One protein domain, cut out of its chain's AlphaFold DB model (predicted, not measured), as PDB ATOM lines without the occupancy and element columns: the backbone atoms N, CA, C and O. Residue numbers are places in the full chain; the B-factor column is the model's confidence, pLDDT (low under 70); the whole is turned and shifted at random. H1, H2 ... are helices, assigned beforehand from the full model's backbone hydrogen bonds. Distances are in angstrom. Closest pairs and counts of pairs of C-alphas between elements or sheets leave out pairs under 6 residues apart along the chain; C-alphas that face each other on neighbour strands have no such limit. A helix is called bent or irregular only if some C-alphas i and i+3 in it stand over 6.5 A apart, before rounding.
ATOM      1  N   GLN A 563     -12.653 -52.672  33.542       88.81
ATOM      2  CA  GLN A 563     -13.849 -52.135  34.197       88.81
ATOM      3  C   GLN A 563     -15.135 -52.782  33.672       88.81
ATOM      4  O   GLN A 563     -16.036 -53.067  34.457       88.81
ATOM      5  N   LEU A 564     -15.237 -53.022  32.363       87.69
ATOM      6  CA  LEU A 564     -16.400 -53.686  31.768       87.69
ATOM      7  C   LEU A 564     -16.529 -55.140  32.221       87.69
ATOM      8  O   LEU A 564     -17.640 -55.570  32.523       87.69
ATOM      9  N   GLU A 565     -15.416 -55.860  32.322       88.44
ATOM     10  CA  GLU A 565     -15.361 -57.213  32.880       88.44
ATOM     11  C   GLU A 565     -15.826 -57.218  34.336       88.44
ATOM     12  O   GLU A 565     -16.753 -57.943  34.678       88.44
ATOM     13  N   GLU A 566     -15.312 -56.317  35.178       87.12
ATOM     14  CA  GLU A 566     -15.755 -56.216  36.572       87.12
ATOM     15  C   GLU A 566     -17.254 -55.889  36.701       87.12
ATOM     16  O   GLU A 566     -17.937 -56.396  37.599       87.12
ATOM     17  N   ILE A 567     -17.784 -55.026  35.828       86.31
ATOM     18  CA  ILE A 567     -19.215 -54.702  35.783       86.31
ATOM     19  C   ILE A 567     -20.016 -55.931  35.337       86.31
ATOM     20  O   ILE A 567     -21.026 -56.253  35.967       86.31
ATOM     21  N   SER A 568     -19.562 -56.633  34.299       85.75
ATOM     22  CA  SER A 568     -20.166 -57.869  33.795       85.75
ATOM     23  C   SER A 568     -20.187 -58.968  34.861       85.75
ATOM     24  O   SER A 568     -21.216 -59.602  35.099       85.75
ATOM     25  N   ASP A 569     -19.097 -59.140  35.600       85.50
ATOM     26  CA  ASP A 569     -18.998 -60.146  36.653       85.50
ATOM     27  C   ASP A 569     -19.970 -59.852  37.795       85.50
ATOM     28  O   ASP A 569     -20.683 -60.746  38.268       85.50
ATOM     29  N   LYS A 570     -20.068 -58.580  38.201       83.44
ATOM     30  CA  LYS A 570     -20.921 -58.142  39.315       83.44
ATOM     31  C   LYS A 570     -22.402 -58.058  38.942       83.44
ATOM     32  O   LYS A 570     -23.242 -58.383  39.779       83.44
ATOM     33  N   PHE A 571     -22.750 -57.652  37.723       82.56
ATOM     34  CA  PHE A 571     -24.137 -57.378  37.314       82.56
ATOM     35  C   PHE A 571     -24.676 -58.333  36.248       82.56
ATOM     36  O   PHE A 571     -25.871 -58.313  35.975       82.56
ATOM     37  N   GLY A 572     -23.842 -59.208  35.698       78.00
ATOM     38  CA  GLY A 572     -24.186 -60.170  34.658       78.00
ATOM     39  C   GLY A 572     -24.285 -59.552  33.277       78.00
ATOM     40  O   GLY A 572     -25.135 -58.690  33.049       78.00
ATOM     41  N   TYR A 573     -23.469 -60.071  32.367       83.19
ATOM     42  CA  TYR A 573     -23.649 -59.929  30.934       83.19
ATOM     43  C   TYR A 573     -23.342 -61.266  30.237       83.19
ATOM     44  O   TYR A 573     -22.223 -61.769  30.291       83.19
ATOM     45  N   ASP A 574     -24.360 -61.840  29.608       79.75
ATOM     46  CA  ASP A 574     -24.318 -63.008  28.745       79.75
ATOM     47  C   ASP A 574     -25.130 -62.693  27.485       79.75
ATOM     48  O   ASP A 574     -26.364 -62.675  27.484       79.75
ATOM     49  N   LYS A 575     -24.411 -62.461  26.386       72.62
ATOM     50  CA  LYS A 575     -24.997 -62.172  25.073       72.62
ATOM     51  C   LYS A 575     -25.904 -63.283  24.537       72.62
ATOM     52  O   LYS A 575     -26.670 -63.033  23.615       72.62
ATOM     53  N   SER A 576     -25.805 -64.499  25.077       76.56
ATOM     54  CA  SER A 576     -26.601 -65.658  24.664       76.56
ATOM     55  C   SER A 576     -27.871 -65.867  25.496       76.56
ATOM     56  O   SER A 576     -28.658 -66.774  25.206       76.56
ATOM     57  N   ALA A 577     -28.112 -65.026  26.507       80.31
ATOM     58  CA  ALA A 577     -29.282 -65.155  27.360       80.31
ATOM     59  C   ALA A 577     -30.587 -64.911  26.575       80.31
ATOM     60  O   ALA A 577     -30.763 -63.903  25.893       80.31
ATOM     61  N   LYS A 578     -31.537 -65.850  26.662       74.19
ATOM     62  CA  LYS A 578     -32.752 -65.826  25.822       74.19
ATOM     63  C   LYS A 578     -33.721 -64.694  26.177       74.19
ATOM     64  O   LYS A 578     -34.290 -64.079  25.266       74.19
ATOM     65  N   ASP A 579     -33.862 -64.418  27.474       75.75
ATOM     66  CA  ASP A 579     -34.964 -63.617  28.020       75.75
ATOM     67  C   ASP A 579     -34.541 -62.252  28.580       75.75
ATOM     68  O   ASP A 579     -35.386 -61.372  28.683       75.75
ATOM     69  N   ASP A 580     -33.262 -62.046  28.925       81.06
ATOM     70  CA  ASP A 580     -32.789 -60.810  29.573       81.06
ATOM     71  C   ASP A 580     -31.555 -60.164  28.910       81.06
ATOM     72  O   ASP A 580     -31.031 -59.166  29.418       81.06
ATOM     73  N   ALA A 581     -31.086 -60.695  27.770       84.56
ATOM     74  CA  ALA A 581     -29.935 -60.147  27.046       84.56
ATOM     75  C   ALA A 581     -30.167 -58.696  26.591       84.56
ATOM     76  O   ALA A 581     -29.229 -57.898  26.572       84.56
ATOM     77  N   PHE A 582     -31.419 -58.322  26.297       87.12
ATOM     78  CA  PHE A 582     -31.784 -56.947  25.957       87.12
ATOM     79  C   PHE A 582     -31.520 -55.988  27.128       87.12
ATOM     80  O   PHE A 582     -30.822 -54.987  26.974       87.12
ATOM     81  N   GLU A 583     -32.041 -56.292  28.318       84.88
ATOM     82  CA  GLU A 583     -31.881 -55.463  29.514       84.88
ATOM     83  C   GLU A 583     -30.427 -55.402  29.982       84.88
ATOM     84  O   GLU A 583     -29.998 -54.378  30.528       84.88
ATOM     85  N   GLN A 584     -29.679 -56.493  29.789       87.62
ATOM     86  CA  GLN A 584     -28.242 -56.561  30.035       87.62
ATOM     87  C   GLN A 584     -27.467 -55.630  29.094       87.62
ATOM     88  O   GLN A 584     -26.685 -54.803  29.566       87.62
ATOM     89  N   ALA A 585     -27.727 -55.700  27.787       88.44
ATOM     90  CA  ALA A 585     -27.109 -54.825  26.795       88.44
ATOM     91  C   ALA A 585     -27.452 -53.344  27.040       88.44
ATOM     92  O   ALA A 585     -26.562 -52.494  27.074       88.44
ATOM     93  N   GLU A 586     -28.720 -53.036  27.333       86.88
ATOM     94  CA  GLU A 586     -29.156 -51.677  27.672       86.88
ATOM     95  C   GLU A 586     -28.459 -51.153  28.942       86.88
ATOM     96  O   GLU A 586     -28.113 -49.974  29.046       86.88
ATOM     97  N   PHE A 587     -28.250 -52.020  29.938       86.31
ATOM     98  CA  PHE A 587     -27.519 -51.667  31.153       86.31
ATOM     99  C   PHE A 587     -26.053 -51.329  30.856       86.31
ATOM    100  O   PHE A 587     -25.570 -50.307  31.348       86.31
ATOM    101  N   MET A 588     -25.373 -52.133  30.034       87.06
ATOM    102  CA  MET A 588     -23.971 -51.912  29.670       87.06
ATOM    103  C   MET A 588     -23.781 -50.625  28.858       87.06
ATOM    104  O   MET A 588     -22.914 -49.820  29.200       87.06
ATOM    105  N   LEU A 589     -24.644 -50.345  27.875       85.62
ATOM    106  CA  LEU A 589     -24.582 -49.095  27.097       85.62
ATOM    107  C   LEU A 589     -24.710 -47.843  27.974       85.62
ATOM    108  O   LEU A 589     -23.965 -46.877  27.807       85.62
ATOM    109  N   LYS A 590     -25.580 -47.864  28.991       82.56
ATOM    110  CA  LYS A 590     -25.700 -46.748  29.951       82.56
ATOM    111  C   LYS A 590     -24.428 -46.506  30.765       82.56
ATOM    112  O   LYS A 590     -24.247 -45.410  31.288       82.56
ATOM    113  N   LYS A 591     -23.556 -47.507  30.917       84.00
ATOM    114  CA  LYS A 591     -22.254 -47.351  31.590       84.00
ATOM    115  C   LYS A 591     -21.191 -46.749  30.691       84.00
ATOM    116  O   LYS A 591     -20.267 -46.119  31.202       84.00
ATOM    117  N   LEU A 592     -21.362 -46.902  29.384       82.12
ATOM    118  CA  LEU A 592     -20.457 -46.388  28.372       82.12
ATOM    119  C   LEU A 592     -20.755 -44.939  27.991       82.12
ATOM    120  O   LEU A 592     -19.840 -44.223  27.612       82.12
ATOM    121  N   SER A 593     -21.982 -44.455  28.196       72.94
ATOM    122  CA  SER A 593     -22.432 -43.161  27.667       72.94
ATOM    123  C   SER A 593     -21.574 -41.935  28.039       72.94
ATOM    124  O   SER A 593     -21.668 -40.899  27.387       72.94
ATOM    125  N   GLY A 594     -20.750 -42.020  29.090       70.12
ATOM    126  CA  GLY A 594     -19.924 -40.916  29.582       70.12
ATOM    127  C   GLY A 594     -18.730 -40.523  28.699       70.12
ATOM    128  O   GLY A 594     -18.233 -39.410  28.855       70.12
ATOM    129  N   TYR A 595     -18.249 -41.375  27.777       74.88
ATOM    130  CA  TYR A 595     -17.125 -40.965  26.915       74.88
ATOM    131  C   TYR A 595     -17.563 -39.946  25.858       74.88
ATOM    132  O   TYR A 595     -16.779 -39.065  25.514       74.88
ATOM    133  N   HIS A 596     -18.824 -40.004  25.416       69.19
ATOM    134  CA  HIS A 596     -19.394 -39.096  24.412       69.19
ATOM    135  C   HIS A 596     -19.392 -37.627  24.850       69.19
ATOM    136  O   HIS A 596     -19.275 -36.735  24.016       69.19
ATOM    137  N   LEU A 722      -9.567 -41.160  16.984       81.12
ATOM    138  CA  LEU A 722     -10.281 -42.036  16.047       81.12
ATOM    139  C   LEU A 722     -10.112 -43.519  16.379       81.12
ATOM    140  O   LEU A 722     -11.097 -44.250  16.353       81.12
ATOM    141  N   LYS A 723      -8.907 -43.962  16.752       82.62
ATOM    142  CA  LYS A 723      -8.682 -45.334  17.239       82.62
ATOM    143  C   LYS A 723      -9.504 -45.621  18.494       82.62
ATOM    144  O   LYS A 723     -10.173 -46.647  18.579       82.62
ATOM    145  N   THR A 724      -9.508 -44.683  19.443       81.12
ATOM    146  CA  THR A 724     -10.305 -44.797  20.673       81.12
ATOM    147  C   THR A 724     -11.800 -44.840  20.358       81.12
ATOM    148  O   THR A 724     -12.522 -45.670  20.897       81.12
ATOM    149  N   LEU A 725     -12.270 -43.978  19.456       81.12
ATOM    150  CA  LEU A 725     -13.653 -43.967  18.994       81.12
ATOM    151  C   LEU A 725     -14.033 -45.293  18.326       81.12
ATOM    152  O   LEU A 725     -15.117 -45.800  18.591       81.12
ATOM    153  N   ALA A 726     -13.159 -45.850  17.486       84.75
ATOM    154  CA  ALA A 726     -13.377 -47.132  16.825       84.75
ATOM    155  C   ALA A 726     -13.503 -48.268  17.841       84.75
ATOM    156  O   ALA A 726     -14.435 -49.062  17.768       84.75
ATOM    157  N   PHE A 727     -12.619 -48.291  18.840       86.88
ATOM    158  CA  PHE A 727     -12.689 -49.222  19.960       86.88
ATOM    159  C   PHE A 727     -14.002 -49.091  20.754       86.88
ATOM    160  O   PHE A 727     -14.668 -50.094  21.011       86.88
ATOM    161  N   MET A 728     -14.416 -47.869  21.106       85.81
ATOM    162  CA  MET A 728     -15.664 -47.658  21.846       85.81
ATOM    163  C   MET A 728     -16.898 -48.023  21.009       85.81
ATOM    164  O   MET A 728     -17.797 -48.688  21.515       85.81
ATOM    165  N   LEU A 729     -16.919 -47.650  19.725       85.31
ATOM    166  CA  LEU A 729     -17.984 -48.009  18.786       85.31
ATOM    167  C   LEU A 729     -18.085 -49.525  18.614       85.31
ATOM    168  O   LEU A 729     -19.189 -50.055  18.592       85.31
ATOM    169  N   ASN A 730     -16.952 -50.220  18.509       87.50
ATOM    170  CA  ASN A 730     -16.898 -51.676  18.431       87.50
ATOM    171  C   ASN A 730     -17.621 -52.308  19.636       87.50
ATOM    172  O   ASN A 730     -18.550 -53.093  19.462       87.50
ATOM    173  N   ILE A 731     -17.288 -51.860  20.851       87.06
ATOM    174  CA  ILE A 731     -17.955 -52.312  22.079       87.06
ATOM    175  C   ILE A 731     -19.454 -51.970  22.072       87.06
ATOM    176  O   ILE A 731     -20.281 -52.795  22.454       87.06
ATOM    177  N   GLU A 732     -19.835 -50.754  21.677       87.69
ATOM    178  CA  GLU A 732     -21.245 -50.354  21.670       87.69
ATOM    179  C   GLU A 732     -22.069 -51.138  20.643       87.69
ATOM    180  O   GLU A 732     -23.202 -51.516  20.944       87.69
ATOM    181  N   LEU A 733     -21.509 -51.434  19.465       88.75
ATOM    182  CA  LEU A 733     -22.170 -52.226  18.426       88.75
ATOM    183  C   LEU A 733     -22.458 -53.659  18.882       88.75
ATOM    184  O   LEU A 733     -23.501 -54.198  18.509       88.75
ATOM    185  N   ASP A 734     -21.614 -54.245  19.732       87.94
ATOM    186  CA  ASP A 734     -21.873 -55.566  20.315       87.94
ATOM    187  C   ASP A 734     -23.146 -55.571  21.181       87.94
ATOM    188  O   ASP A 734     -23.966 -56.488  21.095       87.94
ATOM    189  N   TYR A 735     -23.370 -54.521  21.976       90.38
ATOM    190  CA  TYR A 735     -24.591 -54.385  22.778       90.38
ATOM    191  C   TYR A 735     -25.797 -53.946  21.935       90.38
ATOM    192  O   TYR A 735     -26.905 -54.458  22.110       90.38
ATOM    193  N   LEU A 736     -25.594 -53.015  21.000       89.56
ATOM    194  CA  LEU A 736     -26.647 -52.525  20.110       89.56
ATOM    195  C   LEU A 736     -27.173 -53.625  19.190       89.56
ATOM    196  O   LEU A 736     -28.364 -53.614  18.897       89.56
ATOM    197  N   GLY A 737     -26.341 -54.583  18.772       89.56
ATOM    198  CA  GLY A 737     -26.773 -55.723  17.961       89.56
ATOM    199  C   GLY A 737     -27.817 -56.568  18.679       89.56
ATOM    200  O   GLY A 737     -28.907 -56.787  18.154       89.56
ATOM    201  N   ILE A 738     -27.532 -56.921  19.935       89.75
ATOM    202  CA  ILE A 738     -28.460 -57.651  20.811       89.75
ATOM    203  C   ILE A 738     -29.750 -56.854  21.015       89.75
ATOM    204  O   ILE A 738     -30.852 -57.403  20.953       89.75
ATOM    205  N   MET A 739     -29.635 -55.542  21.245       89.75
ATOM    206  CA  MET A 739     -30.812 -54.692  21.400       89.75
ATOM    207  C   MET A 739     -31.646 -54.625  20.123       89.75
ATOM    208  O   MET A 739     -32.870 -54.693  20.188       89.75
ATOM    209  N   TYR A 740     -30.995 -54.505  18.971       89.25
ATOM    210  CA  TYR A 740     -31.637 -54.322  17.678       89.25
ATOM    211  C   TYR A 740     -32.432 -55.555  17.237       89.25
ATOM    212  O   TYR A 740     -33.514 -55.412  16.667       89.25
ATOM    213  N   GLU A 741     -31.943 -56.759  17.540       87.50
ATOM    214  CA  GLU A 741     -32.665 -58.009  17.271       87.50
ATOM    215  C   GLU A 741     -33.998 -58.104  18.028       87.50
ATOM    216  O   GLU A 741     -34.941 -58.730  17.543       87.50
ATOM    217  N   LYS A 742     -34.097 -57.466  19.200       85.31
ATOM    218  CA  LYS A 742     -35.268 -57.544  20.089       85.31
ATOM    219  C   LYS A 742     -36.187 -56.319  19.993       85.31
ATOM    220  O   LYS A 742     -37.401 -56.479  19.922       85.31
ATOM    221  N   ASP A 743     -35.634 -55.107  19.982       86.00
ATOM    222  CA  ASP A 743     -36.362 -53.834  19.877       86.00
ATOM    223  C   ASP A 743     -35.540 -52.822  19.060       86.00
ATOM    224  O   ASP A 743     -34.703 -52.067  19.572       86.00
ATOM    225  N   LYS A 744     -35.821 -52.793  17.753       86.44
ATOM    226  CA  LYS A 744     -35.168 -51.901  16.787       86.44
ATOM    227  C   LYS A 744     -35.302 -50.430  17.178       86.44
ATOM    228  O   LYS A 744     -34.341 -49.679  17.040       86.44
ATOM    229  N   GLY A 745     -36.471 -50.015  17.669       83.06
ATOM    230  CA  GLY A 745     -36.750 -48.617  17.994       83.06
ATOM    231  C   GLY A 745     -35.876 -48.112  19.140       83.06
ATOM    232  O   GLY A 745     -35.258 -47.053  19.026       83.06
ATOM    233  N   LYS A 746     -35.756 -48.893  20.219       83.44
ATOM    234  CA  LYS A 746     -34.882 -48.545  21.353       83.44
ATOM    235  C   LYS A 746     -33.396 -48.636  21.023       83.44
ATOM    236  O   LYS A 746     -32.627 -47.812  21.522       83.44
ATOM    237  N   ALA A 747     -32.988 -49.602  20.199       86.44
ATOM    238  CA  ALA A 747     -31.609 -49.690  19.721       86.44
ATOM    239  C   ALA A 747     -31.229 -48.441  18.908       86.44
ATOM    240  O   ALA A 747     -30.205 -47.819  19.181       86.44
ATOM    241  N   ILE A 748     -32.104 -48.005  17.992       83.38
ATOM    242  CA  ILE A 748     -31.902 -46.779  17.205       83.38
ATOM    243  C   ILE A 748     -31.873 -45.544  18.112       83.38
ATOM    244  O   ILE A 748     -30.966 -44.728  17.987       83.38
ATOM    245  N   ALA A 749     -32.800 -45.422  19.067       80.19
ATOM    246  CA  ALA A 749     -32.817 -44.296  20.005       80.19
ATOM    247  C   ALA A 749     -31.542 -44.218  20.869       80.19
ATOM    248  O   ALA A 749     -31.074 -43.126  21.179       80.19
ATOM    249  N   SER A 750     -30.960 -45.366  21.231       78.31
ATOM    250  CA  SER A 750     -29.698 -45.431  21.985       78.31
ATOM    251  C   SER A 750     -28.481 -45.063  21.124       78.31
ATOM    252  O   SER A 750     -27.494 -44.559  21.649       78.31
ATOM    253  N   PHE A 751     -28.568 -45.263  19.806       79.00
ATOM    254  CA  PHE A 751     -27.545 -44.907  18.816       79.00
ATOM    255  C   PHE A 751     -27.591 -43.416  18.387       79.00
ATOM    256  O   PHE A 751     -26.591 -42.871  17.920       79.00
ATOM    257  N   ASP A 752     -28.736 -42.735  18.548       68.06
ATOM    258  CA  ASP A 752     -29.113 -41.495  17.835       68.06
ATOM    259  C   ASP A 752     -28.315 -40.215  18.186       68.06
ATOM    260  O   ASP A 752     -28.145 -39.343  17.335       68.06
ATOM    261  N   ILE A 753     -27.790 -40.045  19.403       56.56
ATOM    262  CA  ILE A 753     -27.502 -38.671  19.871       56.56
ATOM    263  C   ILE A 753     -26.218 -38.042  19.268       56.56
ATOM    264  O   ILE A 753     -26.191 -36.829  19.070       56.56
ATOM    265  N   TYR A 754     -25.182 -38.810  18.895       56.91
ATOM    266  CA  TYR A 754     -23.887 -38.227  18.466       56.91
ATOM    267  C   TYR A 754     -23.224 -38.865  17.236       56.91
ATOM    268  O   TYR A 754     -22.557 -38.163  16.470       56.91
ATOM    269  N   PHE A 755     -23.435 -40.159  16.985       65.56
ATOM    270  CA  PHE A 755     -22.726 -40.890  15.930       65.56
ATOM    271  C   PHE A 755     -22.937 -40.317  14.529       65.56
ATOM    272  O   PHE A 755     -21.977 -40.097  13.795       65.56
ATOM    273  N   TYR A 756     -24.176 -39.977  14.172       62.78
ATOM    274  CA  TYR A 756     -24.471 -39.398  12.860       62.78
ATOM    275  C   TYR A 756     -23.733 -38.078  12.605       62.78
ATOM    276  O   TYR A 756     -23.216 -37.858  11.512       62.78
ATOM    277  N   GLN A 757     -23.663 -37.195  13.608       61.62
ATOM    278  CA  GLN A 757     -22.986 -35.902  13.466       61.62
ATOM    279  C   GLN A 757     -21.479 -36.071  13.296       61.62
ATOM    280  O   GLN A 757     -20.863 -35.336  12.529       61.62
ATOM    281  N   LEU A 758     -20.903 -37.053  13.987       64.69
ATOM    282  CA  LEU A 758     -19.477 -37.326  13.941       64.69
ATOM    283  C   LEU A 758     -19.063 -37.969  12.603       64.69
ATOM    284  O   LEU A 758     -18.072 -37.547  12.012       64.69
ATOM    285  N   PHE A 759     -19.842 -38.914  12.066       67.88
ATOM    286  CA  PHE A 759     -19.509 -39.574  10.791       67.88
ATOM    287  C   PHE A 759     -19.804 -38.730   9.559       67.88
ATOM    288  O   PHE A 759     -19.057 -38.789   8.587       67.88
ATOM    289  N   LYS A 760     -20.835 -37.881   9.604       65.38
ATOM    290  CA  LYS A 760     -21.154 -36.967   8.500       65.38
ATOM    291  C   LYS A 760     -20.040 -35.951   8.214       65.38
ATOM    292  O   LYS A 760     -19.940 -35.466   7.091       65.38
ATOM    293  N   ARG A 761     -19.231 -35.605   9.223       64.94
ATOM    294  CA  ARG A 761     -18.173 -34.580   9.140       64.94
ATOM    295  C   ARG A 761     -16.786 -35.150   8.829       64.94
ATOM    296  O   ARG A 761     -15.863 -34.391   8.545       64.94
ATOM    297  N   MET A 762     -16.620 -36.470   8.883       71.38
ATOM    298  CA  MET A 762     -15.332 -37.126   8.663       71.38
ATOM    299  C   MET A 762     -15.146 -37.466   7.175       71.38
ATOM    300  O   MET A 762     -16.102 -37.923   6.543       71.38
ATOM    301  N   PRO A 763     -13.945 -37.291   6.586       73.50
ATOM    302  CA  PRO A 763     -13.700 -37.741   5.218       73.50
ATOM    303  C   PRO A 763     -13.979 -39.246   5.088       73.50
ATOM    304  O   PRO A 763     -13.474 -40.038   5.883       73.50
ATOM    305  N   SER A 764     -14.759 -39.646   4.081       70.88
ATOM    306  CA  SER A 764     -15.250 -41.027   3.925       70.88
ATOM    307  C   SER A 764     -14.124 -42.063   3.913       70.88
ATOM    308  O   SER A 764     -14.177 -43.029   4.667       70.88
ATOM    309  N   LYS A 765     -13.063 -41.805   3.139       72.81
ATOM    310  CA  LYS A 765     -11.874 -42.666   3.058       72.81
ATOM    311  C   LYS A 765     -11.178 -42.838   4.415       72.81
ATOM    312  O   LYS A 765     -10.740 -43.922   4.760       72.81
ATOM    313  N   THR A 766     -11.112 -41.779   5.219       75.56
ATOM    314  CA  THR A 766     -10.522 -41.825   6.570       75.56
ATOM    315  C   THR A 766     -11.377 -42.629   7.518       75.56
ATOM    316  O   THR A 766     -10.865 -43.458   8.263       75.56
ATOM    317  N   PHE A 767     -12.681 -42.373   7.496       77.00
ATOM    318  CA  PHE A 767     -13.631 -43.107   8.306       77.00
ATOM    319  C   PHE A 767     -13.559 -44.611   8.001       77.00
ATOM    320  O   PHE A 767     -13.542 -45.429   8.920       77.00
ATOM    321  N   GLU A 768     -13.409 -44.963   6.723       76.62
ATOM    322  CA  GLU A 768     -13.190 -46.331   6.264       76.62
ATOM    323  C   GLU A 768     -11.864 -46.924   6.759       76.62
ATOM    324  O   GLU A 768     -11.866 -47.964   7.416       76.62
ATOM    325  N   GLU A 769     -10.744 -46.241   6.514       79.19
ATOM    326  CA  GLU A 769      -9.398 -46.719   6.854       79.19
ATOM    327  C   GLU A 769      -9.139 -46.800   8.367       79.19
ATOM    328  O   GLU A 769      -8.312 -47.603   8.797       79.19
ATOM    329  N   THR A 770      -9.836 -46.007   9.192       79.81
ATOM    330  CA  THR A 770      -9.557 -45.908  10.640       79.81
ATOM    331  C   THR A 770     -10.641 -46.485  11.534       79.81
ATOM    332  O   THR A 770     -10.312 -47.213  12.463       79.81
ATOM    333  N   VAL A 771     -11.913 -46.156  11.304       81.50
ATOM    334  CA  VAL A 771     -12.998 -46.544  12.213       81.50
ATOM    335  C   VAL A 771     -13.678 -47.811  11.721       81.50
ATOM    336  O   VAL A 771     -13.802 -48.763  12.486       81.50
ATOM    337  N   LEU A 772     -14.067 -47.874  10.443       82.31
ATOM    338  CA  LEU A 772     -14.708 -49.071   9.892       82.31
ATOM    339  C   LEU A 772     -13.731 -50.233   9.722       82.31
ATOM    340  O   LEU A 772     -14.149 -51.377   9.868       82.31
ATOM    341  N   SER A 773     -12.454 -49.978   9.429       83.94
ATOM    342  CA  SER A 773     -11.435 -51.031   9.285       83.94
ATOM    343  C   SER A 773     -11.258 -51.873  10.552       83.94
ATOM    344  O   SER A 773     -10.887 -53.039  10.459       83.94
ATOM    345  N   GLN A 774     -11.568 -51.301  11.719       84.94
ATOM    346  CA  GLN A 774     -11.501 -51.970  13.021       84.94
ATOM    347  C   GLN A 774     -12.769 -52.768  13.355       84.94
ATOM    348  O   GLN A 774     -12.795 -53.490  14.351       84.94
ATOM    349  N   LEU A 775     -13.824 -52.640  12.546       85.69
ATOM    350  CA  LEU A 775     -15.071 -53.382  12.703       85.69
ATOM    351  C   LEU A 775     -15.055 -54.641  11.831       85.69
ATOM    352  O   LEU A 775     -14.600 -54.622  10.686       85.69
ATOM    353  N   ASN A 776     -15.626 -55.731  12.340       86.94
ATOM    354  CA  ASN A 776     -15.880 -56.911  11.513       86.94
ATOM    355  C   ASN A 776     -17.091 -56.693  10.580       86.94
ATOM    356  O   ASN A 776     -17.875 -55.757  10.756       86.94
ATOM    357  N   ASP A 777     -17.281 -57.567   9.591       85.12
ATOM    358  CA  ASP A 777     -18.335 -57.401   8.575       85.12
ATOM    359  C   ASP A 777     -19.755 -57.401   9.158       85.12
ATOM    360  O   ASP A 777     -20.633 -56.679   8.675       85.12
ATOM    361  N   THR A 778     -19.979 -58.150  10.240       84.69
ATOM    362  CA  THR A 778     -21.273 -58.180  10.939       84.69
ATOM    363  C   THR A 778     -21.563 -56.832  11.599       84.69
ATOM    364  O   THR A 778     -22.654 -56.280  11.442       84.69
ATOM    365  N   GLN A 779     -20.571 -56.259  12.277       87.06
ATOM    366  CA  GLN A 779     -20.667 -54.955  12.926       87.06
ATOM    367  C   GLN A 779     -20.805 -53.822  11.908       87.06
ATOM    368  O   GLN A 779     -21.644 -52.947  12.097       87.06
ATOM    369  N   LYS A 780     -20.059 -53.862  10.793       87.56
ATOM    370  CA  LYS A 780     -20.228 -52.915   9.676       87.56
ATOM    371  C   LYS A 780     -21.658 -52.953   9.141       87.56
ATOM    372  O   LYS A 780     -22.292 -51.912   8.982       87.56
ATOM    373  N   LYS A 781     -22.197 -54.152   8.903       86.44
ATOM    374  CA  LYS A 781     -23.568 -54.321   8.407       86.44
ATOM    375  C   LYS A 781     -24.600 -53.767   9.390       86.44
ATOM    376  O   LYS A 781     -25.513 -53.053   8.971       86.44
ATOM    377  N   LEU A 782     -24.448 -54.056  10.683       86.69
ATOM    378  CA  LEU A 782     -25.314 -53.519  11.733       86.69
ATOM    379  C   LEU A 782     -25.230 -51.990  11.802       86.69
ATOM    380  O   LEU A 782     -26.259 -51.321  11.813       86.69
ATOM    381  N   PHE A 783     -24.019 -51.442  11.783       86.44
ATOM    382  CA  PHE A 783     -23.754 -50.010  11.797       86.44
ATOM    383  C   PHE A 783     -24.489 -49.271  10.669       86.44
ATOM    384  O   PHE A 783     -25.255 -48.343  10.932       86.44
ATOM    385  N   PHE A 784     -24.342 -49.723   9.419       85.25
ATOM    386  CA  PHE A 784     -25.044 -49.110   8.285       85.25
ATOM    387  C   PHE A 784     -26.560 -49.304   8.349       85.25
ATOM    388  O   PHE A 784     -27.313 -48.413   7.960       85.25
ATOM    389  N   THR A 785     -27.021 -50.439   8.878       85.75
ATOM    390  CA  THR A 785     -28.453 -50.703   9.075       85.75
ATOM    391  C   THR A 785     -29.063 -49.734  10.092       85.75
ATOM    392  O   THR A 785     -30.146 -49.198   9.858       85.75
ATOM    393  N   LEU A 786     -28.363 -49.468  11.202       84.69
ATOM    394  CA  LEU A 786     -28.784 -48.504  12.221       84.69
ATOM    395  C   LEU A 786     -28.842 -47.077  11.661       84.69
ATOM    396  O   LEU A 786     -29.818 -46.374  11.917       84.69
ATOM    397  N   ILE A 787     -27.847 -46.664  10.862       81.25
ATOM    398  CA  ILE A 787     -27.857 -45.358  10.180       81.25
ATOM    399  C   ILE A 787     -29.056 -45.252   9.238       81.25
ATOM    400  O   ILE A 787     -29.787 -44.268   9.313       81.25
ATOM    401  N   ARG A 788     -29.299 -46.274   8.409       81.44
ATOM    402  CA  ARG A 788     -30.399 -46.273   7.435       81.44
ATOM    403  C   ARG A 788     -31.748 -46.084   8.105       81.44
ATOM    404  O   ARG A 788     -32.480 -45.158   7.792       81.44
ATOM    405  N   HIS A 789     -32.046 -46.937   9.079       84.19
ATOM    406  CA  HIS A 789     -33.346 -46.909   9.742       84.19
ATOM    407  C   HIS A 789     -33.560 -45.631  10.556       84.19
ATOM    408  O   HIS A 789     -34.694 -45.208  10.763       84.19
ATOM    409  N   ARG A 790     -32.480 -45.005  11.030       80.50
ATOM    410  CA  ARG A 790     -32.537 -43.688  11.661       80.50
ATOM    411  C   ARG A 790     -32.879 -42.590  10.649       80.50
ATOM    412  O   ARG A 790     -33.700 -41.738  10.973       80.50
ATOM    413  N   GLU A 791     -32.256 -42.588   9.469       76.88
ATOM    414  CA  GLU A 791     -32.581 -41.640   8.391       76.88
ATOM    415  C   GLU A 791     -34.061 -41.762   7.997       76.88
ATOM    416  O   GLU A 791     -34.778 -40.764   8.063       76.88
ATOM    417  N   ASP A 792     -34.547 -42.989   7.782       76.06
ATOM    418  CA  ASP A 792     -35.958 -43.273   7.480       76.06
ATOM    419  C   ASP A 792     -36.912 -42.735   8.578       76.06
ATOM    420  O   ASP A 792     -37.957 -42.142   8.297       76.06
ATOM    421  N   LEU A 793     -36.551 -42.895   9.861       71.81
ATOM    422  CA  LEU A 793     -37.335 -42.390  11.000       71.81
ATOM    423  C   LEU A 793     -37.359 -40.858  11.100       71.81
ATOM    424  O   LEU A 793     -38.334 -40.294  11.602       71.81
ATOM    425  N   MET A 794     -36.290 -40.180  10.680       67.38
ATOM    426  CA  MET A 794     -36.188 -38.719  10.731       67.38
ATOM    427  C   MET A 794     -36.886 -38.057   9.540       67.38
ATOM    428  O   MET A 794     -37.521 -37.017   9.717       67.38
ATOM    429  N   GLU A 795     -36.841 -38.681   8.362       65.69
ATOM    430  CA  GLU A 795     -37.611 -38.258   7.188       65.69
ATOM    431  C   GLU A 795     -39.123 -38.402   7.440       65.69
ATOM    432  O   GLU A 795     -39.871 -37.441   7.258       65.69
ATOM    433  N   GLY A 796     -39.569 -39.515   8.039       55.28
ATOM    434  CA  GLY A 796     -40.977 -39.713   8.410       55.28
ATOM    435  C   GLY A 796     -41.519 -38.758   9.493       55.28
ATOM    436  O   GLY A 796     -42.730 -38.559   9.591       55.28
TER     437      GLY A 796
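AT A GLANCE: This is residues 563 to 596 and 722 to 796 of the 849 residues of an uncharacterized protein of Legionella erythra (UniProt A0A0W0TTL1). A long helix, H3, runs through the middle, with H2 side by side with it on one side and H7 crossing it on the other; H4 folds back along the end of H3 and is crossed by H7 too. H1 lies beyond H2, while residues 760 to 765, between and within H5 and H6, stick out. The 109 printed residues, with seven named helices, H1 to H7 in order, and no named strand, are all helix in class and compact, radius of gyration of the C-alphas 14.1 A, spanning 40 by 34 by 25 A.

HOW THE PARTS SIT: Start at H3, residues 722 to 742, the hub, with a kink of 33 degrees near residue 732. H2, residues 581 to 595, touches it at a shallow tilt of 25 degrees, opposite ways; the closest C-alphas, of Ala 585 and Tyr 735, are 4.8 A apart. H4, residues 744 to 751, forms a hairpin with H3, touching its residues 736 to 740 alone; the closest C-alphas are Tyr 740 and Ala 747, 5.1 A. H7, residues 777 to 796, touches H4 about perpendicular at 81 degrees, closest at C-alphas 748 and 786, 6.1 A. H6, residues 764 to 770, only just touches H3, with 3 pairs of C-alphas within 8 A, closest 723 and 770, 6.7 A. H5, residues 755 to 760, touches no helix. H1, residues 563 to 571, is near H2. Every O i to N i+4 pair is within hydrogen-bond range in H1, H4, H5, H6 and H7; H2 has 9 of 11, H3 14 of 17.

IN THESE COORDINATES: Find C-alpha 722 at (-10.281, -42.036, 16.047); H3 runs 29.7 A from there. H7 runs 28.7 A to C-alpha 796 at (-40.977, -39.713, 8.410). H2 runs 23.1 A and is irregular: C-alphas 591 and 594 are 7.1 A apart.

THE WHOLE: C-alphas 570 and 795, the farthest apart, are 41.3 A apart. Residues 597 to 721 are not printed; the gap is 12.7 A. Of the links printed whole, none is long. Residues 596, 752 to 761 and 794 to 796 have pLDDT under 70.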